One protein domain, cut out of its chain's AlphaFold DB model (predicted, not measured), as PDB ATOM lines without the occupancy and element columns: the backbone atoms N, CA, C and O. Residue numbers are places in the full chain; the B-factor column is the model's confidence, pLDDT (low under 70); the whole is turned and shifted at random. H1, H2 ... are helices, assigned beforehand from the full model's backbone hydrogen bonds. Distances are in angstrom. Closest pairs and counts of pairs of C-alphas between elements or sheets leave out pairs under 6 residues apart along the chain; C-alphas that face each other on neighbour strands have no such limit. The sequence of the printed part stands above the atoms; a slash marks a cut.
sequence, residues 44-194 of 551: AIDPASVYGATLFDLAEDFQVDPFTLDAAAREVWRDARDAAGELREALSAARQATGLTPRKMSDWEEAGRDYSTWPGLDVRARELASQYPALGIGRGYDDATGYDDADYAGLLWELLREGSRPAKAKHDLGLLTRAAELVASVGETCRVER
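What this domain is: This is residues 44 to 194 of the 551 residues of the protein "POLAc domain-containing protein" of Pirellulales bacterium (UniProt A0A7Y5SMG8). What is the shape? It is a dumbbell: the long helix H2 is the shaft, H1 and H6 pack on its first end, and H3, H4 and H5 gather loosely round its last end. The link from H5 to H6 returns along H2. What is it made of? The printed part has 151 residues with six named helices, H1 to H6 in chain order, and no named strand: all helix. It is loose, with a radius of gyration of the C-alphas of 20.8 A, and spans 56 by 38 by 24 A.

How they stand to each other: What does the first helix touch? Residues 55 to 60 of H1, residues 50 to 61, touch H2, residues 66 to 98, at a steep tilt of 58 degrees; the closest C-alphas, of Ala 59 and Pro 66, are 5.0 A apart. H6, residues 173 to 186, touches residues 68 to 77 of H2, the hub, at a steep tilt of 57 degrees, closest at the C-alphas of Ala 73 and Ala 179, 5.0 A. What follows? Residues 94 to 98 of H2 touch H4, residues 121 to 131, closest at the C-alphas of Ala 94 and Leu 128, 6.7 A. H5, residues 152 to 162, touches H4 about perpendicular at 82 degrees, closest at the C-alphas of Asp 122 and Ala 153, 4.6 A. H3, residues 102 to 110, and H5 only just touch, only at their ends, with 3 pairs of C-alphas within 8 A, closest at Pro 102 and Arg 161, 5.6 A. Are the backbones helical? O i to N i+4 pairs are within hydrogen-bond range throughout H1, H3, H4, H5 and H6, and 28 of 29 in H2.

Where its parts are: Where are the anchors? H1 begins at C-alpha 50, (-14.293, 13.443, 28.680), and H6 ends at C-alpha 186, (-16.354, 6.149, 53.593). Which are longest? H2 measures 46.8 A from first to last C-alpha and H6 20.0 A.

The domain as a whole: Is it unbroken? The printed part has no cut; the link from H4 to H5, residues 132 to 151, is long. Where is confidence low? Of 25 residues under 70, residues 142 to 149 and 186 to 194 are among them.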
ATOM      1  N   ALA A  44      -5.865   2.354  32.599       57.72
ATOM      2  CA  ALA A  44      -5.276   3.693  32.648       57.72
ATOM      3  C   ALA A  44      -6.342   4.752  32.309       57.72
ATOM      4  O   ALA A  44      -7.018   4.642  31.281       57.72
ATOM      5  N   ILE A  45      -6.531   5.716  33.209       67.25
ATOM      6  CA  ILE A  45      -7.477   6.812  33.010       67.25
ATOM      7  C   ILE A  45      -6.807   7.783  32.047       67.25
ATOM      8  O   ILE A  45      -5.788   8.379  32.393       67.25
ATOM      9  N   ASP A  46      -7.345   7.903  30.835       73.19
ATOM     10  CA  ASP A  46      -6.896   8.896  29.862       73.19
ATOM     11  C   ASP A  46      -7.398  10.285  30.291       73.19
ATOM     12  O   ASP A  46      -8.608  10.528  30.197       73.19
ATOM     13  N   PRO A  47      -6.518  11.202  30.741       73.06
ATOM     14  CA  PRO A  47      -6.929  12.530  31.189       73.06
ATOM     15  C   PRO A  47      -7.511  13.383  30.057       73.06
ATOM     16  O   PRO A  47      -8.260  14.311  30.326       73.06
ATOM     17  N   ALA A  48      -7.188  13.073  28.795       74.06
ATOM     18  CA  ALA A  48      -7.718  13.788  27.637       74.06
ATOM     19  C   ALA A  48      -9.132  13.324  27.248       74.06
ATOM     20  O   ALA A  48      -9.791  13.952  26.415       74.06
ATOM     21  N   SER A  49      -9.618  12.226  27.833       82.75
ATOM     22  CA  SER A  49     -10.986  11.763  27.617       82.75
ATOM     23  C   SER A  49     -11.977  12.579  28.451       82.75
ATOM     24  O   SER A  49     -11.669  12.976  29.569       82.75
ATOM     25  N   VAL A  50     -13.204  12.755  27.949       82.62
ATOM     26  CA  VAL A  50     -14.293  13.443  28.680       82.62
ATOM     27  C   VAL A  50     -14.498  12.836  30.075       82.62
ATOM     28  O   VAL A  50     -14.672  13.557  31.052       82.62
ATOM     29  N   TYR A  51     -14.418  11.504  30.171       84.94
ATOM     30  CA  TYR A  51     -14.495  10.775  31.436       84.94
ATOM     31  C   TYR A  51     -13.329  11.109  32.369       84.94
ATOM     32  O   TYR A  51     -13.557  11.425  33.528       84.94
ATOM     33  N   GLY A  52     -12.094  11.042  31.863       80.75
ATOM     34  CA  GLY A  52     -10.898  11.304  32.655       80.75
ATOM     35  C   GLY A  52     -10.839  12.738  33.159       80.75
ATOM     36  O   GLY A  52     -10.646  12.921  34.352       80.75
ATOM     37  N   ALA A  53     -11.066  13.729  32.294       83.50
ATOM     38  CA  ALA A  53     -11.065  15.142  32.678       83.50
ATOM     39  C   ALA A  53     -12.052  15.416  33.824       83.50
ATOM     40  O   ALA A  53     -11.646  15.846  34.895       83.50
ATOM     41  N   THR A  54     -13.318  15.022  33.644       86.31
ATOM     42  CA  THR A  54     -14.379  15.209  34.655       86.31
ATOM     43  C   THR A  54     -14.049  14.522  35.978       86.31
ATOM     44  O   THR A  54     -14.349  15.025  37.055       86.31
ATOM     45  N   LEU A  55     -13.448  13.337  35.900       86.50
ATOM     46  CA  LEU A  55     -13.098  12.542  37.064       86.50
ATOM     47  C   LEU A  55     -11.898  13.121  37.824       86.50
ATOM     48  O   LEU A  55     -11.887  13.057  39.047       86.50
ATOM     49  N   PHE A  56     -10.916  13.705  37.132       82.88
ATOM     50  CA  PHE A  56      -9.815  14.424  37.778       82.88
ATOM     51  C   PHE A  56     -10.290  15.727  38.430       82.88
ATOM     52  O   PHE A  56      -9.893  15.979  39.564       82.88
ATOM     53  N   ASP A  57     -11.172  16.486  37.774       86.00
ATOM     54  CA  ASP A  57     -11.746  17.715  38.337       86.00
ATOM     55  C   ASP A  57     -12.545  17.406  39.620       86.00
ATOM     56  O   ASP A  57     -12.315  18.002  40.668       86.00
ATOM     57  N   LEU A  58     -13.413  16.387  39.584       87.31
ATOM     58  CA  LEU A  58     -14.166  15.952  40.767       87.31
ATOM     59  C   LEU A  58     -13.268  15.414  41.883       87.31
ATOM     60  O   LEU A  58     -13.566  15.605  43.058       87.31
ATOM     61  N   ALA A  59     -12.187  14.718  41.537       81.88
ATOM     62  CA  ALA A  59     -11.242  14.228  42.529       81.88
ATOM     63  C   ALA A  59     -10.541  15.382  43.263       81.88
ATOM     64  O   ALA A  59     -10.355  15.309  44.477       81.88
ATOM     65  N   GLU A  60     -10.203  16.455  42.545       84.38
ATOM     66  CA  GLU A  60      -9.656  17.680  43.129       84.38
ATOM     67  C   GLU A  60     -10.684  18.381  44.027       84.38
ATOM     68  O   GLU A  60     -10.378  18.672  45.186       84.38
ATOM     69  N   ASP A  61     -11.916  18.560  43.543       87.31
ATOM     70  CA  ASP A  61     -12.998  19.230  44.278       87.31
ATOM     71  C   ASP A  61     -13.356  18.516  45.589       87.31
ATOM     72  O   ASP A  61     -13.550  19.152  46.628       87.31
ATOM     73  N   PHE A  62     -13.434  17.184  45.555       83.56
ATOM     74  CA  PHE A  62     -13.774  16.364  46.720       83.56
ATOM     75  C   PHE A  62     -12.553  15.984  47.566       83.56
ATOM     76  O   PHE A  62     -12.716  15.333  48.596       83.56
ATOM     77  N   GLN A  63     -11.345  16.391  47.161       81.75
ATOM     78  CA  GLN A  63     -10.078  16.024  47.804       81.75
ATOM     79  C   GLN A  63      -9.904  14.504  47.972       81.75
ATOM     80  O   GLN A  63      -9.406  14.027  48.992       81.75
ATOM     81  N   VAL A  64     -10.311  13.736  46.962       73.25
ATOM     82  CA  VAL A  64     -10.231  12.268  46.941       73.25
ATOM     83  C   VAL A  64      -9.239  11.789  45.886       73.25
ATOM     84  O   VAL A  64      -8.947  12.485  44.916       73.25
ATOM     85  N   ASP A  65      -8.714  10.574  46.038       71.25
ATOM     86  CA  ASP A  65      -7.854   9.996  45.007       71.25
ATOM     87  C   ASP A  65      -8.662   9.691  43.722       71.25
ATOM     88  O   ASP A  65      -9.647   8.944  43.778       71.25
ATOM     89  N   PRO A  66      -8.247  10.196  42.541       73.12
ATOM     90  CA  PRO A  66      -8.982  10.000  41.291       73.12
ATOM     91  C   PRO A  66      -9.122   8.525  40.892       73.12
ATOM     92  O   PRO A  66     -10.098   8.149  40.252       73.12
ATOM     93  N   PHE A  67      -8.193   7.646  41.269       69.44
ATOM     94  CA  PHE A  67      -8.299   6.225  40.919       69.44
ATOM     95  C   PHE A  67      -9.291   5.485  41.821       69.44
ATOM     96  O   PHE A  67     -10.037   4.631  41.343       69.44
ATOM     97  N   THR A  68      -9.361   5.871  43.091       68.31
ATOM     98  CA  THR A  68     -10.399   5.427  44.029       68.31
ATOM     99  C   THR A  68     -11.780   5.896  43.566       68.31
ATOM    100  O   THR A  68     -12.737   5.120  43.560       68.31
ATOM    101  N   LEU A  69     -11.867   7.128  43.054       79.31
ATOM    102  CA  LEU A  69     -13.071   7.637  42.406       79.31
ATOM    103  C   LEU A  69     -13.441   6.845  41.135       79.31
ATOM    104  O   LEU A  69     -14.615   6.546  40.942       79.31
ATOM    105  N   ASP A  70     -12.484   6.441  40.289       78.75
ATOM    106  CA  ASP A  70     -12.756   5.599  39.101       78.75
ATOM    107  C   ASP A  70     -13.341   4.233  39.465       78.75
ATOM    108  O   ASP A  70     -14.250   3.759  38.778       78.75
ATOM    109  N   ALA A  71     -12.846   3.607  40.532       66.81
ATOM    110  CA  ALA A  71     -13.379   2.342  41.027       66.81
ATOM    111  C   ALA A  71     -14.841   2.500  41.475       66.81
ATOM    112  O   ALA A  71     -15.732   1.839  40.931       66.81
ATOM    113  N   ALA A  72     -15.108   3.461  42.366       74.12
ATOM    114  CA  ALA A  72     -16.456   3.757  42.850       74.12
ATOM    115  C   ALA A  72     -17.406   4.164  41.708       74.12
ATOM    116  O   ALA A  72     -18.536   3.684  41.618       74.12
ATOM    117  N   ALA A  73     -16.936   4.985  40.765       82.25
ATOM    118  CA  ALA A  73     -17.705   5.403  39.597       82.25
ATOM    119  C   ALA A  73     -18.116   4.222  38.709       82.25
ATOM    120  O   ALA A  73     -19.213   4.214  38.147       82.25
ATOM    121  N   ARG A  74     -17.257   3.204  38.567       78.81
ATOM    122  CA  ARG A  74     -17.571   1.994  37.791       78.81
ATOM    123  C   ARG A  74     -18.611   1.120  38.467       78.81
ATOM    124  O   ARG A  74     -19.405   0.518  37.745       78.81
ATOM    125  N   GLU A  75     -18.578   1.025  39.789       70.94
ATOM    126  CA  GLU A  75     -19.567   0.292  40.580       70.94
ATOM    127  C   GLU A  75     -20.927   0.986  40.499       70.94
ATOM    128  O   GLU A  75     -21.875   0.406  39.980       70.94
ATOM    129  N   VAL A  76     -20.974   2.286  40.811       79.19
ATOM    130  CA  VAL A  76     -22.186   3.113  40.700       79.19
ATOM    131  C   VAL A  76     -22.772   3.074  39.283       79.19
ATOM    132  O   VAL A  76     -23.990   3.004  39.105       79.19
ATOM    133  N   TRP A  77     -21.924   3.090  38.248       83.62
ATOM    134  CA  TRP A  77     -22.378   2.955  36.863       83.62
ATOM    135  C   TRP A  77     -22.906   1.553  36.535       83.62
ATOM    136  O   TRP A  77     -23.874   1.438  35.781       83.62
ATOM    137  N   ARG A  78     -22.283   0.493  37.064       75.38
ATOM    138  CA  ARG A  78     -22.738  -0.888  36.866       75.38
ATOM    139  C   ARG A  78     -24.109  -1.089  37.501       75.38
ATOM    140  O   ARG A  78     -25.015  -1.506  36.792       75.38
ATOM    141  N   ASP A  79     -24.285  -0.666  38.748       74.31
ATOM    142  CA  ASP A  79     -25.562  -0.757  39.460       74.31
ATOM    143  C   ASP A  79     -26.664   0.016  38.728       74.31
ATOM    144  O   ASP A  79     -27.762  -0.490  38.504       74.31
ATOM    145  N   ALA A  80     -26.356   1.235  38.267       79.25
ATOM    146  CA  ALA A  80     -27.295   2.034  37.486       79.25
ATOM    147  C   ALA A  80     -27.654   1.376  36.141       79.25
ATOM    148  O   ALA A  80     -28.787   1.494  35.669       79.25
ATOM    149  N   ARG A  81     -26.696   0.695  35.501       79.19
ATOM    150  CA  ARG A  81     -26.916  -0.032  34.248       79.19
ATOM    151  C   ARG A  81     -27.768  -1.280  34.466       79.19
ATOM    152  O   ARG A  81     -28.645  -1.526  33.637       79.19
ATOM    153  N   ASP A  82     -27.496  -2.040  35.519       74.31
ATOM    154  CA  ASP A  82     -28.190  -3.286  35.834       74.31
ATOM    155  C   ASP A  82     -29.641  -2.983  36.237       74.31
ATOM    156  O   ASP A  82     -30.559  -3.513  35.612       74.31
ATOM    157  N   ALA A  83     -29.869  -1.983  37.099       75.06
ATOM    158  CA  ALA A  83     -31.211  -1.487  37.427       75.06
ATOM    159  C   ALA A  83     -31.985  -0.992  36.185       75.06
ATOM    160  O   ALA A  83     -33.173  -1.270  36.011       75.06
ATOM    161  N   ALA A  84     -31.312  -0.291  35.263       78.62
ATOM    162  CA  ALA A  84     -31.916   0.124  33.994       78.62
ATOM    163  C   ALA A  84     -32.148  -1.045  33.015       78.62
ATOM    164  O   ALA A  84     -32.859  -0.874  32.020       78.62
ATOM    165  N   GLY A  85     -31.493  -2.190  33.216       78.19
ATOM    166  CA  GLY A  85     -31.748  -3.444  32.509       78.19
ATOM    167  C   GLY A  85     -32.999  -4.129  33.048       78.19
ATOM    168  O   GLY A  85     -33.924  -4.377  32.277       78.19
ATOM    169  N   GLU A  86     -33.062  -4.317  34.367       80.56
ATOM    170  CA  GLU A  86     -34.196  -4.918  35.080       80.56
ATOM    171  C   GLU A  86     -35.508  -4.173  34.809       80.56
ATOM    172  O   GLU A  86     -36.507  -4.790  34.444       80.56
ATOM    173  N   LEU A  87     -35.505  -2.835  34.876       83.06
ATOM    174  CA  LEU A  87     -36.686  -2.031  34.536       83.06
ATOM    175  C   LEU A  87     -37.120  -2.238  33.075       83.06
ATOM    176  O   LEU A  87     -38.310  -2.254  32.767       83.06
ATOM    177  N   ARG A  88     -36.173  -2.414  32.147       83.50
ATOM    178  CA  ARG A  88     -36.477  -2.632  30.723       83.50
ATOM    179  C   ARG A  88     -37.158  -3.975  30.495       83.50
ATOM    180  O   ARG A  88     -38.115  -4.046  29.723       83.50
ATOM    181  N   GLU A  89     -36.661  -5.015  31.156       84.12
ATOM    182  CA  GLU A  89     -37.253  -6.351  31.134       84.12
ATOM    183  C   GLU A  89     -38.643  -6.337  31.770       84.12
ATOM    184  O   GLU A  89     -39.602  -6.790  31.144       84.12
ATOM    185  N   ALA A  90     -38.782  -5.702  32.934       85.00
ATOM    186  CA  ALA A  90     -40.055  -5.531  33.622       85.00
ATOM    187  C   ALA A  90     -41.091  -4.788  32.760       85.00
ATOM    188  O   ALA A  90     -42.232  -5.228  32.636       85.00
ATOM    189  N   LEU A  91     -40.696  -3.705  32.081       87.00
ATOM    190  CA  LEU A  91     -41.566  -2.983  31.149       87.00
ATOM    191  C   LEU A  91     -41.942  -3.821  29.926       87.00
ATOM    192  O   LEU A  91     -43.060  -3.714  29.423       87.00
ATOM    193  N   SER A  92     -41.029  -4.655  29.423       86.81
ATOM    194  CA  SER A  92     -41.327  -5.569  28.320       86.81
ATOM    195  C   SER A  92     -42.363  -6.617  28.733       86.81
ATOM    196  O   SER A  92     -43.359  -6.792  28.027       86.81
ATOM    197  N   ALA A  93     -42.180  -7.234  29.901       85.88
ATOM    198  CA  ALA A  93     -43.121  -8.186  30.479       85.88
ATOM    199  C   ALA A  93     -44.488  -7.539  30.756       85.88
ATOM    200  O   ALA A  93     -45.520  -8.090  30.375       85.88
ATOM    201  N   ALA A  94     -44.507  -6.326  31.315       88.81
ATOM    202  CA  ALA A  94     -45.733  -5.575  31.562       88.81
ATOM    203  C   ALA A  94     -46.500  -5.264  30.265       88.81
ATOM    204  O   ALA A  94     -47.720  -5.432  30.213       88.81
ATOM    205  N   ARG A  95     -45.803  -4.883  29.184       89.81
ATOM    206  CA  ARG A  95     -46.422  -4.671  27.860       89.81
ATOM    207  C   ARG A  95     -46.992  -5.956  27.271       89.81
ATOM    208  O   ARG A  95     -48.060  -5.919  26.664       89.81
ATOM    209  N   GLN A  96     -46.310  -7.087  27.449       88.06
ATOM    210  CA  GLN A  96     -46.815  -8.388  27.004       88.06
ATOM    211  C   GLN A  96     -48.058  -8.816  27.793       88.06
ATOM    212  O   GLN A  96     -49.035  -9.252  27.188       88.06
ATOM    213  N   ALA A  97     -48.047  -8.648  29.116       87.19
ATOM    214  CA  ALA A  97     -49.135  -9.066  29.996       87.19
ATOM    215  C   ALA A  97     -50.402  -8.206  29.845       87.19
ATOM    216  O   ALA A  97     -51.514  -8.724  29.907       87.19
ATOM    217  N   THR A  98     -50.248  -6.896  29.633       89.00
ATOM    218  CA  THR A  98     -51.377  -5.950  29.519       89.00
ATOM    219  C   THR A  98     -51.830  -5.716  28.078       89.00
ATOM    220  O   THR A  98     -52.942  -5.243  27.840       89.00
ATOM    221  N   GLY A  99     -50.967  -6.004  27.098       87.25
ATOM    222  CA  GLY A  99     -51.188  -5.678  25.691       87.25
ATOM    223  C   GLY A  99     -51.156  -4.176  25.381       87.25
ATOM    224  O   GLY A  99     -51.485  -3.804  24.246       87.25
ATOM    225  N   LEU A 100     -50.781  -3.340  26.359       87.94
ATOM    226  CA  LEU A 100     -50.680  -1.888  26.260       87.94
ATOM    227  C   LEU A 100     -49.398  -1.489  25.528       87.94
ATOM    228  O   LEU A 100     -48.285  -1.855  25.903       87.94
ATOM    229  N   THR A 101     -49.559  -0.710  24.463       87.00
ATOM    230  CA  THR A 101     -48.460  -0.049  23.756       87.00
ATOM    231  C   THR A 101     -48.717   1.455  23.760       87.00
ATOM    232  O   THR A 101     -49.884   1.842  23.811       87.00
ATOM    233  N   PRO A 102     -47.684   2.311  23.627       84.94
ATOM    234  CA  PRO A 102     -47.882   3.765  23.617       84.94
ATOM    235  C   PRO A 102     -48.933   4.223  22.599       84.94
ATOM    236  O   PRO A 102     -49.750   5.088  22.888       84.94
ATOM    237  N   ARG A 103     -48.979   3.566  21.431       86.06
ATOM    238  CA  ARG A 103     -49.998   3.816  20.407       86.06
ATOM    239  C   ARG A 103     -51.406   3.446  20.876       86.06
ATOM    240  O   ARG A 103     -52.301   4.262  20.762       86.06
ATOM    241  N   LYS A 104     -51.594   2.247  21.437       87.25
ATOM    242  CA  LYS A 104     -52.909   1.820  21.945       87.25
ATOM    243  C   LYS A 104     -53.394   2.686  23.101       87.25
ATOM    244  O   LYS A 104     -54.592   2.878  23.222       87.25
ATOM    245  N   MET A 105     -52.479   3.162  23.941       88.06
ATOM    246  CA  MET A 105     -52.791   4.068  25.045       88.06
ATOM    247  C   MET A 105     -53.250   5.427  24.514       88.06
ATOM    248  O   MET A 105     -54.319   5.882  24.899       88.06
ATOM    249  N   SER A 106     -52.522   5.995  23.544       86.75
ATOM    250  CA  SER A 106     -52.917   7.227  22.845       86.75
ATOM    251  C   SER A 106     -54.282   7.089  22.163       86.75
ATOM    252  O   SER A 106     -55.153   7.927  22.362       86.75
ATOM    253  N   ASP A 107     -54.505   5.999  21.418       89.00
ATOM    254  CA  ASP A 107     -55.787   5.724  20.751       89.00
ATOM    255  C   ASP A 107     -56.943   5.580  21.774       89.00
ATOM    256  O   ASP A 107     -58.096   5.898  21.479       89.00
ATOM    257  N   TRP A 108     -56.651   5.084  22.986       91.19
ATOM    258  CA  TRP A 108     -57.626   4.923  24.073       91.19
ATOM    259  C   TRP A 108     -57.996   6.265  24.712       91.19
ATOM    260  O   TRP A 108     -59.177   6.534  24.936       91.19
ATOM    261  N   GLU A 109     -56.998   7.118  24.946       87.69
ATOM    262  CA  GLU A 109     -57.165   8.478  25.468       87.69
ATOM    263  C   GLU A 109     -57.916   9.378  24.473       87.69
ATOM    264  O   GLU A 109     -58.842  10.092  24.859       87.69
ATOM    265  N   GLU A 110     -57.614   9.276  23.172       87.69
ATOM    266  CA  GLU A 110     -58.328   9.995  22.104       87.69
ATOM    267  C   GLU A 110     -59.816   9.613  22.015       87.69
ATOM    268  O   GLU A 110     -60.650  10.428  21.613       87.69
ATOM    269  N   ALA A 111     -60.181   8.404  22.449       88.69
ATOM    270  CA  ALA A 111     -61.571   7.963  22.563       88.69
ATOM    271  C   ALA A 111     -62.290   8.492  23.826       88.69
ATOM    272  O   ALA A 111     -63.418   8.071  24.102       88.69
ATOM    273  N   GLY A 112     -61.655   9.387  24.595       86.88
ATOM    274  CA  GLY A 112     -62.195   9.991  25.815       86.88
ATOM    275  C   GLY A 112     -62.205   9.049  27.022       86.88
ATOM    276  O   GLY A 112     -63.031   9.219  27.918       86.88
ATOM    277  N   ARG A 113     -61.345   8.026  27.021       88.62
ATOM    278  CA  ARG A 113     -61.232   7.008  28.076       88.62
ATOM    279  C   ARG A 113     -59.900   7.142  28.811       88.62
ATOM    280  O   ARG A 113     -58.939   7.638  28.242       88.62
ATOM    281  N   ASP A 114     -59.826   6.650  30.043       88.31
ATOM    282  CA  ASP A 114     -58.594   6.646  30.844       88.31
ATOM    283  C   ASP A 114     -58.195   5.228  31.295       88.31
ATOM    284  O   ASP A 114     -58.867   4.233  30.979       88.31
ATOM    285  N   TYR A 115     -57.092   5.142  32.045       86.44
ATOM    286  CA  TYR A 115     -56.539   3.896  32.576       86.44
ATOM    287  C   TYR A 115     -57.544   3.089  33.416       86.44
ATOM    288  O   TYR A 115     -57.497   1.858  33.395       86.44
ATOM    289  N   SER A 116     -58.493   3.744  34.101       85.62
ATOM    290  CA  SER A 116     -59.487   3.086  34.966       85.62
ATOM    291  C   SER A 116     -60.501   2.256  34.171       85.62
ATOM    292  O   SER A 116     -61.086   1.298  34.677       85.62
ATOM    293  N   THR A 117     -60.675   2.585  32.890       87.00
ATOM    294  CA  THR A 117     -61.596   1.895  31.978       87.00
ATOM    295  C   THR A 117     -60.935   0.766  31.183       87.00
ATOM    296  O   THR A 117     -61.615   0.076  30.414       87.00
ATOM    297  N   TRP A 118     -59.619   0.557  31.338       87.56
ATOM    298  CA  TRP A 118     -58.914  -0.535  30.669       87.56
ATOM    299  C   TRP A 118     -59.215  -1.876  31.363       87.56
ATOM    300  O   TRP A 118     -58.937  -2.025  32.558       87.56
ATOM    301  N   PRO A 119     -59.764  -2.884  30.653       86.44
ATOM    302  CA  PRO A 119     -60.255  -4.106  31.286       86.44
ATOM    303  C   PRO A 119     -59.187  -4.837  32.110       86.44
ATOM    304  O   PRO A 119     -58.184  -5.307  31.574       86.44
ATOM    305  N   GLY A 120     -59.431  -4.967  33.418       84.94
ATOM    306  CA  GLY A 120     -58.590  -5.744  34.334       84.94
ATOM    307  C   GLY A 120     -57.200  -5.160  34.609       84.94
ATOM    308  O   GLY A 120     -56.349  -5.888  35.123       84.94
ATOM    309  N   LEU A 121     -56.954  -3.885  34.276       88.06
ATOM    310  CA  LEU A 121     -55.632  -3.272  34.425       88.06
ATOM    311  C   LEU A 121     -55.162  -3.223  35.880       88.06
ATOM    312  O   LEU A 121     -54.013  -3.561  36.133       88.06
ATOM    313  N   ASP A 122     -56.036  -2.873  36.825       85.88
ATOM    314  CA  ASP A 122     -55.681  -2.793  38.250       85.88
ATOM    315  C   ASP A 122     -55.189  -4.142  38.803       85.88
ATOM    316  O   ASP A 122     -54.112  -4.234  39.391       85.88
ATOM    317  N   VAL A 123     -55.916  -5.228  38.509       85.81
ATOM    318  CA  VAL A 123     -55.539  -6.586  38.932       85.81
ATOM    319  C   VAL A 123     -54.185  -6.982  38.341       85.81
ATOM    320  O   VAL A 123     -53.320  -7.483  39.059       85.81
ATOM    321  N   ARG A 124     -53.970  -6.717  37.046       87.94
ATOM    322  CA  ARG A 124     -52.694  -7.027  36.383       87.94
ATOM    323  C   ARG A 124     -51.550  -6.145  36.860       87.94
ATOM    324  O   ARG A 124     -50.436  -6.643  36.980       87.94
ATOM    325  N   ALA A 125     -51.803  -4.879  37.169       87.19
ATOM    326  CA  ALA A 125     -50.795  -3.979  37.705       87.19
ATOM    327  C   ALA A 125     -50.318  -4.428  39.095       87.19
ATOM    328  O   ALA A 125     -49.113  -4.454  39.337       87.19
ATOM    329  N   ARG A 126     -51.227  -4.890  39.964       87.62
ATOM    330  CA  ARG A 126     -50.885  -5.458  41.283       87.62
ATOM    331  C   ARG A 126     -50.080  -6.760  41.185       87.62
ATOM    332  O   ARG A 126     -49.107  -6.953  41.915       87.62
ATOM    333  N   GLU A 127     -50.447  -7.653  40.264       87.31
ATOM    334  CA  GLU A 127     -49.678  -8.880  40.005       87.31
ATOM    335  C   GLU A 127     -48.273  -8.570  39.473       87.31
ATOM    336  O   GLU A 127     -47.290  -9.143  39.944       87.31
ATOM    337  N   LEU A 128     -48.165  -7.634  38.524       88.25
ATOM    338  CA  LEU A 128     -46.888  -7.199  37.960       88.25
ATOM    339  C   LEU A 128     -46.008  -6.504  39.001       88.25
ATOM    340  O   LEU A 128     -44.805  -6.729  38.992       88.25
ATOM    341  N   ALA A 129     -46.585  -5.726  39.919       85.44
ATOM    342  CA  ALA A 129     -45.852  -5.122  41.031       85.44
ATOM    343  C   ALA A 129     -45.223  -6.177  41.957       85.44
ATOM    344  O   ALA A 129     -44.086  -6.020  42.394       85.44
ATOM    345  N   SER A 130     -45.940  -7.283  42.193       83.25
ATOM    346  CA  SER A 130     -45.446  -8.405  43.006       83.25
ATOM    347  C   SER A 130     -44.329  -9.178  42.288       83.25
ATOM    348  O   SER A 130     -43.357  -9.605  42.904       83.25
ATOM    349  N   GLN A 131     -44.469  -9.375  40.972       84.56
ATOM    350  CA  GLN A 131     -43.531 -10.160  40.159       84.56
ATOM    351  C   GLN A 131     -42.282  -9.374  39.744       84.56
ATOM    352  O   GLN A 131     -41.211  -9.961  39.599       84.56
ATOM    353  N   TYR A 132     -42.411  -8.061  39.551       86.56
ATOM    354  CA  TYR A 132     -41.354  -7.185  39.054       86.56
ATOM    355  C   TYR A 132     -41.218  -5.938  39.940       86.56
ATOM    356  O   TYR A 132     -41.664  -4.851  39.556       86.56
ATOM    357  N   PRO A 133     -40.530  -6.047  41.095       83.44
ATOM    358  CA  PRO A 133     -40.298  -4.912  41.993       83.44
ATOM    359  C   PRO A 133     -39.626  -3.713  41.306       83.44
ATOM    360  O   PRO A 133     -39.860  -2.566  41.682       83.44
ATOM    361  N   ALA A 134     -38.838  -3.967  40.254       80.94
ATOM    362  CA  ALA A 134     -38.178  -2.948  39.439       80.94
ATOM    363  C   ALA A 134     -39.144  -1.947  38.771       80.94
ATOM    364  O   ALA A 134     -38.703  -0.865  38.393       80.94
ATOM    365  N   LEU A 135     -40.444  -2.261  38.642       83.69
ATOM    366  CA  LEU A 135     -41.453  -1.309  38.157       83.69
ATOM    367  C   LEU A 135     -41.664  -0.136  39.125       83.69
ATOM    368  O   LEU A 135     -42.097   0.928  38.696       83.69
ATOM    369  N   GLY A 136     -41.383  -0.317  40.421       82.06
ATOM    370  CA  GLY A 136     -41.509   0.744  41.424       82.06
ATOM    371  C   GLY A 136     -42.941   1.245  41.659       82.06
ATOM    372  O   GLY A 136     -43.117   2.298  42.261       82.06
ATOM    373  N   ILE A 137     -43.957   0.509  41.198       83.88
ATOM    374  CA  ILE A 137     -45.379   0.895  41.284       83.88
ATOM    375  C   ILE A 137     -46.069   0.442  42.584       83.88
ATOM    376  O   ILE A 137     -47.275   0.607  42.720       83.88
ATOM    377  N   GLY A 138     -45.321  -0.149  43.523       80.31
ATOM    378  CA  GLY A 138     -45.814  -0.677  44.800       80.31
ATOM    379  C   GLY A 138     -45.342  -2.112  45.060       80.31
ATOM    380  O   GLY A 138     -44.535  -2.647  44.301       80.31
ATOM    381  N   ARG A 139     -45.820  -2.734  46.144       77.00
ATOM    382  CA  ARG A 139     -45.449  -4.114  46.533       77.00
ATOM    383  C   ARG A 139     -46.400  -5.187  45.996       77.00
ATOM    384  O   ARG A 139     -46.074  -6.368  46.055       77.00
ATOM    385  N   GLY A 140     -47.546  -4.784  45.453       75.38
ATOM    386  CA  GLY A 140     -48.575  -5.690  44.959       75.38
ATOM    387  C   GLY A 140     -49.407  -6.297  46.090       75.38
ATOM    388  O   GLY A 140     -49.877  -5.572  46.965       75.38
ATOM    389  N   TYR A 141     -49.643  -7.612  46.060       70.62
ATOM    390  CA  TYR A 141     -50.397  -8.302  47.113       70.62
ATOM    391  C   TYR A 141     -49.450  -8.677  48.265       70.62
ATOM    392  O   TYR A 141     -48.722  -9.660  48.170       70.62
ATOM    393  N   ASP A 142     -49.433  -7.868  49.328       59.69
ATOM    394  CA  ASP A 142     -48.682  -8.145  50.561       59.69
ATOM    395  C   ASP A 142     -49.627  -8.736  51.625       59.69
ATOM    396  O   ASP A 142     -50.571  -8.076  52.079       59.69
ATOM    397  N   ASP A 143     -49.389  -9.991  52.016       55.88
ATOM    398  CA  ASP A 143     -50.247 -10.774  52.920       55.88
ATOM    399  C   ASP A 143     -50.218 -10.273  54.382       55.88
ATOM    400  O   ASP A 143     -50.992 -10.749  55.217       55.88
ATOM    401  N   ALA A 144     -49.339  -9.318  54.719       55.94
ATOM    402  CA  ALA A 144     -49.078  -8.918  56.103       55.94
ATOM    403  C   ALA A 144     -49.780  -7.630  56.576       55.94
ATOM    404  O   ALA A 144     -49.935  -7.459  57.788       55.94
ATOM    405  N   THR A 145     -50.206  -6.717  55.689       52.25
ATOM    406  CA  THR A 145     -50.705  -5.389  56.127       52.25
ATOM    407  C   THR A 145     -52.030  -4.915  55.545       52.25
ATOM    408  O   THR A 145     -52.490  -3.874  55.988       52.25
ATOM    409  N   GLY A 146     -52.683  -5.663  54.649       52.25
ATOM    410  CA  GLY A 146     -54.076  -5.414  54.244       52.25
ATOM    411  C   GLY A 146     -54.373  -3.981  53.768       52.25
ATOM    412  O   GLY A 146     -54.730  -3.126  54.569       52.25
ATOM    413  N   TYR A 147     -54.350  -3.794  52.443       52.16
ATOM    414  CA  TYR A 147     -54.586  -2.559  51.670       52.16
ATOM    415  C   TYR A 147     -53.381  -1.616  51.530       52.16
ATOM    416  O   TYR A 147     -53.145  -0.729  52.343       52.16
ATOM    417  N   ASP A 148     -52.667  -1.776  50.411       60.88
ATOM    418  CA  ASP A 148     -51.919  -0.687  49.783       60.88
ATOM    419  C   ASP A 148     -52.891   0.116  48.896       60.88
ATOM    420  O   ASP A 148     -53.493  -0.443  47.970       60.88
ATOM    421  N   ASP A 149     -53.080   1.396  49.235       66.12
ATOM    422  CA  ASP A 149     -53.978   2.358  48.568       66.12
ATOM    423  C   ASP A 149     -53.316   3.011  47.335       66.12
ATOM    424  O   ASP A 149     -53.802   4.004  46.795       66.12
ATOM    425  N   ALA A 150     -52.168   2.481  46.889       75.81
ATOM    426  CA  ALA A 150     -51.505   2.927  45.673       75.81
ATOM    427  C   ALA A 150     -52.383   2.700  44.428       75.81
ATOM    428  O   ALA A 150     -52.966   1.632  44.224       75.81
ATOM    429  N   ASP A 151     -52.420   3.700  43.547       85.94
ATOM    430  CA  ASP A 151     -53.051   3.610  42.230       85.94
ATOM    431  C   ASP A 151     -52.146   2.828  41.263       85.94
ATOM    432  O   ASP A 151     -51.461   3.386  40.404       85.94
ATOM    433  N   TYR A 152     -52.098   1.506  41.445       86.06
ATOM    434  CA  TYR A 152     -51.279   0.593  40.646       86.06
ATOM    435  C   TYR A 152     -51.558   0.725  39.144       86.06
ATOM    436  O   TYR A 152     -50.628   0.691  38.335       86.06
ATOM    437  N   ALA A 153     -52.831   0.882  38.767       86.81
ATOM    438  CA  ALA A 153     -53.244   1.042  37.378       86.81
ATOM    439  C   ALA A 153     -52.721   2.355  36.779       86.81
ATOM    440  O   ALA A 153     -52.132   2.322  35.697       86.81
ATOM    441  N   GLY A 154     -52.884   3.479  37.483       86.75
ATOM    442  CA  GLY A 154     -52.379   4.782  37.052       86.75
ATOM    443  C   GLY A 154     -50.852   4.830  36.992       86.75
ATOM    444  O   GLY A 154     -50.284   5.251  35.985       86.75
ATOM    445  N   LEU A 155     -50.166   4.309  38.014       88.31
ATOM    446  CA  LEU A 155     -48.701   4.248  38.059       88.31
ATOM    447  C   LEU A 155     -48.128   3.389  36.928       88.31
ATOM    448  O   LEU A 155     -47.163   3.789  36.274       88.31
ATOM    449  N   LEU A 156     -48.731   2.228  36.653       89.12
ATOM    450  CA  LEU A 156     -48.318   1.386  35.533       89.12
ATOM    451  C   LEU A 156     -48.612   2.056  34.184       89.12
ATOM    452  O   LEU A 156     -47.791   1.953  33.272       89.12
ATOM    453  N   TRP A 157     -49.753   2.737  34.047       89.94
ATOM    454  CA  TRP A 157     -50.103   3.474  32.831       89.94
ATOM    455  C   TRP A 157     -49.068   4.557  32.532       89.94
ATOM    456  O   TRP A 157     -48.481   4.566  31.453       89.94
ATOM    457  N   GLU A 158     -48.746   5.405  33.506       87.88
ATOM    458  CA  GLU A 158     -47.719   6.437  33.351       87.88
ATOM    459  C   GLU A 158     -46.349   5.843  33.008       87.88
ATOM    460  O   GLU A 158     -45.683   6.276  32.066       87.88
ATOM    461  N   LEU A 159     -45.956   4.769  33.693       86.81
ATOM    462  CA  LEU A 159     -44.672   4.117  33.462       86.81
ATOM    463  C   LEU A 159     -44.569   3.488  32.057       86.81
ATOM    464  O   LEU A 159     -43.526   3.560  31.401       86.81
ATOM    465  N   LEU A 160     -45.651   2.887  31.553       87.44
ATOM    466  CA  LEU A 160     -45.706   2.321  30.201       87.44
ATOM    467  C   LEU A 160     -45.711   3.398  29.107       87.44
ATOM    468  O   LEU A 160     -45.159   3.142  28.022       87.44
ATOM    469  N   ARG A 161     -46.301   4.565  29.409       85.06
ATOM    470  CA  ARG A 161     -46.357   5.768  28.566       85.06
ATOM    471  C   ARG A 161     -44.981   6.412  28.428       85.06
ATOM    472  O   ARG A 161     -44.546   6.668  27.307       85.06
ATOM    473  N   GLU A 162     -44.276   6.615  29.540       80.75
ATOM    474  CA  GLU A 162     -42.921   7.183  29.549       80.75
ATOM    475  C   GLU A 162     -41.870   6.202  29.006       80.75
ATOM    476  O   GLU A 162     -40.957   6.590  28.271       80.75
ATOM    477  N   GLY A 163     -42.014   4.910  29.320       72.69
ATOM    478  CA  GLY A 163     -41.068   3.866  28.946       72.69
ATOM    479  C   GLY A 163     -39.741   3.921  29.716       72.69
ATOM    480  O   GLY A 163     -39.565   4.654  30.684       72.69
ATOM    481  N   SER A 164     -38.768   3.110  29.283       70.19
ATOM    482  CA  SER A 164     -37.435   3.107  29.896       70.19
ATOM    483  C   SER A 164     -36.619   4.284  29.381       70.19
ATOM    484  O   SER A 164     -36.403   4.410  28.174       70.19
ATOM    485  N   ARG A 165     -36.047   5.071  30.297       66.38
ATOM    486  CA  ARG A 165     -34.954   5.988  29.950       66.38
ATOM    487  C   ARG A 165     -33.724   5.180  29.501       66.38
ATOM    488  O   ARG A 165     -33.535   4.053  29.974       66.38
ATOM    489  N   PRO A 166     -32.899   5.701  28.577       64.44
ATOM    490  CA  PRO A 166     -31.647   5.052  28.209       64.44
ATOM    491  C   PRO A 166     -30.715   4.969  29.424       64.44
ATOM    492  O   PRO A 166     -30.716   5.856  30.279       64.44
ATOM    493  N   ALA A 167     -29.914   3.903  29.495       69.00
ATOM    494  CA  ALA A 167     -28.900   3.772  30.534       69.00
ATOM    495  C   ALA A 167     -27.953   4.979  30.476       69.00
ATOM    496  O   ALA A 167     -27.487   5.364  29.399       69.00
ATOM    497  N   LYS A 168     -27.681   5.576  31.639       77.94
ATOM    498  CA  LYS A 168     -26.784   6.725  31.748       77.94
ATOM    499  C   LYS A 168     -25.393   6.377  31.211       77.94
ATOM    500  O   LYS A 168     -24.879   5.269  31.406       77.94
ATOM    501  N   ALA A 169     -24.780   7.334  30.520       78.81
ATOM    502  CA  ALA A 169     -23.423   7.177  30.018       78.81
ATOM    503  C   ALA A 169     -22.426   7.061  31.182       78.81
ATOM    504  O   ALA A 169     -22.657   7.576  32.272       78.81
ATOM    505  N   LYS A 170     -21.279   6.417  30.940       73.38
ATOM    506  CA  LYS A 170     -20.241   6.233  31.969       73.38
ATOM    507  C   LYS A 170     -19.659   7.560  32.495       73.38
ATOM    508  O   LYS A 170     -19.125   7.601  33.592       73.38
ATOM    509  N   HIS A 171     -19.762   8.631  31.712       79.88
ATOM    510  CA  HIS A 171     -19.320   9.987  32.052       79.88
ATOM    511  C   HIS A 171     -20.478  10.892  32.521       79.88
ATOM    512  O   HIS A 171     -20.365  12.110  32.445       79.88
ATOM    513  N   ASP A 172     -21.612  10.322  32.947       87.50
ATOM    514  CA  ASP A 172     -22.713  11.096  33.534       87.50
ATOM    515  C   ASP A 172     -22.245  11.768  34.828       87.50
ATOM    516  O   ASP A 172     -21.883  11.085  35.789       87.50
ATOM    517  N   LEU A 173     -22.277  13.103  34.854       86.31
ATOM    518  CA  LEU A 173     -21.774  13.895  35.978       86.31
ATOM    519  C   LEU A 173     -22.456  13.505  37.296       86.31
ATOM    520  O   LEU A 173     -21.782  13.357  38.303       86.31
ATOM    521  N   GLY A 174     -23.764  13.231  37.282       84.00
ATOM    522  CA  GLY A 174     -24.495  12.839  38.490       84.00
ATOM    523  C   GLY A 174     -24.062  11.487  39.069       84.00
ATOM    524  O   GLY A 174     -24.058  11.322  40.287       84.00
ATOM    525  N   LEU A 175     -23.679  10.519  38.227       84.75
ATOM    526  CA  LEU A 175     -23.111   9.250  38.706       84.75
ATOM    527  C   LEU A 175     -21.704   9.450  39.282       84.75
ATOM    528  O   LEU A 175     -21.386   8.859  40.313       84.75
ATOM    529  N   LEU A 176     -20.888  10.292  38.643       86.06
ATOM    530  CA  LEU A 176     -19.530  10.593  39.099       86.06
ATOM    531  C   LEU A 176     -19.521  11.382  40.415       86.06
ATOM    532  O   LEU A 176     -18.769  11.032  41.318       86.06
ATOM    533  N   THR A 177     -20.394  12.381  40.570       87.75
ATOM    534  CA  THR A 177     -20.540  13.138  41.823       87.75
ATOM    535  C   THR A 177     -21.002  12.236  42.965       87.75
ATOM    536  O   THR A 177     -20.409  12.267  44.038       87.75
ATOM    537  N   ARG A 178     -21.982  11.350  42.727       83.62
ATOM    538  CA  ARG A 178     -22.414  10.367  43.735       83.62
ATOM    539  C   ARG A 178     -21.276   9.430  44.146       83.62
ATOM    540  O   ARG A 178     -21.152   9.091  45.318       83.62
ATOM    541  N   ALA A 179     -20.452   8.997  43.192       82.38
ATOM    542  CA  ALA A 179     -19.269   8.201  43.496       82.38
ATOM    543  C   ALA A 179     -18.245   8.995  44.327       82.38
ATOM    544  O   ALA A 179     -17.693   8.447  45.276       82.38
ATOM    545  N   ALA A 180     -18.043  10.282  44.034       83.25
ATOM    546  CA  ALA A 180     -17.152  11.157  44.800       83.25
ATOM    547  C   ALA A 180     -17.631  11.364  46.243       83.25
ATOM    548  O   ALA A 180     -16.839  11.226  47.171       83.25
ATOM    549  N   GLU A 181     -18.930  11.584  46.451       84.19
ATOM    550  CA  GLU A 181     -19.544  11.675  47.782       84.19
ATOM    551  C   GLU A 181     -19.395  10.372  48.586       84.19
ATOM    552  O   GLU A 181     -19.100  10.397  49.784       84.19
ATOM    553  N   LEU A 182     -19.562   9.216  47.934       76.50
ATOM    554  CA  LEU A 182     -19.357   7.908  48.562       76.50
ATOM    555  C   LEU A 182     -17.898   7.713  48.989       76.50
ATOM    556  O   LEU A 182     -17.640   7.302  50.118       76.50
ATOM    557  N   VAL A 183     -16.939   8.056  48.130       73.25
ATOM    558  CA  VAL A 183     -15.510   7.945  48.462       73.25
ATOM    559  C   VAL A 183     -15.131   8.906  49.593       73.25
ATOM    560  O   VAL A 183     -14.441   8.505  50.530       73.25
ATOM    561  N   ALA A 184     -15.628  10.144  49.555       77.81
ATOM    562  CA  ALA A 184     -15.364  11.152  50.579       77.81
ATOM    563  C   ALA A 184     -15.971  10.796  51.951       77.81
ATOM    564  O   ALA A 184     -15.415  11.164  52.983       77.81
ATOM    565  N   SER A 185     -17.100  10.077  51.981       72.00
ATOM    566  CA  SER A 185     -17.795   9.707  53.225       72.00
ATOM    567  C   SER A 185     -17.289   8.417  53.875       72.00
ATOM    568  O   SER A 185     -17.394   8.278  55.092       72.00
ATOM    569  N   VAL A 186     -16.751   7.477  53.093       58.47
ATOM    570  CA  VAL A 186     -16.354   6.149  53.593       58.47
ATOM    571  C   VAL A 186     -14.905   6.112  54.092       58.47
ATOM    572  O   VAL A 186     -14.593   5.260  54.914       58.47
ATOM    573  N   GLY A 187     -14.043   7.051  53.681       49.28
ATOM    574  CA  GLY A 187     -12.654   7.140  54.143       49.28
ATOM    575  C   GLY A 187     -11.832   5.898  53.789       49.28
ATOM    576  O   GLY A 187     -11.775   4.966  54.571       49.28
ATOM    577  N   GLU A 188     -11.205   5.889  52.606       48.19
ATOM    578  CA  GLU A 188     -10.191   4.924  52.114       48.19
ATOM    579  C   GLU A 188     -10.413   3.406  52.330       48.19
ATOM    580  O   GLU A 188      -9.581   2.606  51.918       48.19
ATOM    581  N   THR A 189     -11.547   2.938  52.852       39.31
ATOM    582  CA  THR A 189     -11.868   1.507  52.931       39.31
ATOM    583  C   THR A 189     -12.625   1.051  51.689       39.31
ATOM    584  O   THR A 189     -13.713   0.480  51.775       39.31
ATOM    585  N   CYS A 190     -12.067   1.297  50.503       39.31
ATOM    586  CA  CYS A 190     -12.512   0.585  49.309       39.31
ATOM    587  C   CYS A 190     -11.861  -0.799  49.308       39.31
ATOM    588  O   CYS A 190     -10.639  -0.934  49.299       39.31
ATOM    589  N   ARG A 191     -12.711  -1.833  49.345       41.69
ATOM    590  CA  ARG A 191     -12.337  -3.251  49.261       41.69
ATOM    591  C   ARG A 191     -11.283  -3.457  48.180       41.69
ATOM    592  O   ARG A 191     -11.502  -3.063  47.041       41.69
ATOM    593  N   VAL A 192     -10.189  -4.106  48.577       42.59
ATOM    594  CA  VAL A 192      -8.977  -4.427  47.812       42.59
ATOM    595  C   VAL A 192      -9.294  -4.852  46.369       42.59
ATOM    596  O   VAL A 192      -9.410  -6.037  46.049       42.59
ATOM    597  N   GLU A 193      -9.414  -3.879  45.468       50.78
ATOM    598  CA  GLU A 193      -9.215  -4.120  44.049       50.78
ATOM    599  C   GLU A 193      -7.736  -4.476  43.847       50.78
ATOM    600  O   GLU A 193      -6.860  -4.027  44.587       50.78
ATOM    601  N   ARG A 194      -7.437  -5.321  42.852       55.25
ATOM    602  CA  ARG A 194      -6.056  -5.680  42.479       55.25
ATOM    603  C   ARG A 194      -5.201  -4.410  42.436       55.25
ATOM    604  O   ARG A 194      -5.556  -3.505  41.716       55.25
TER     605      ARG A 194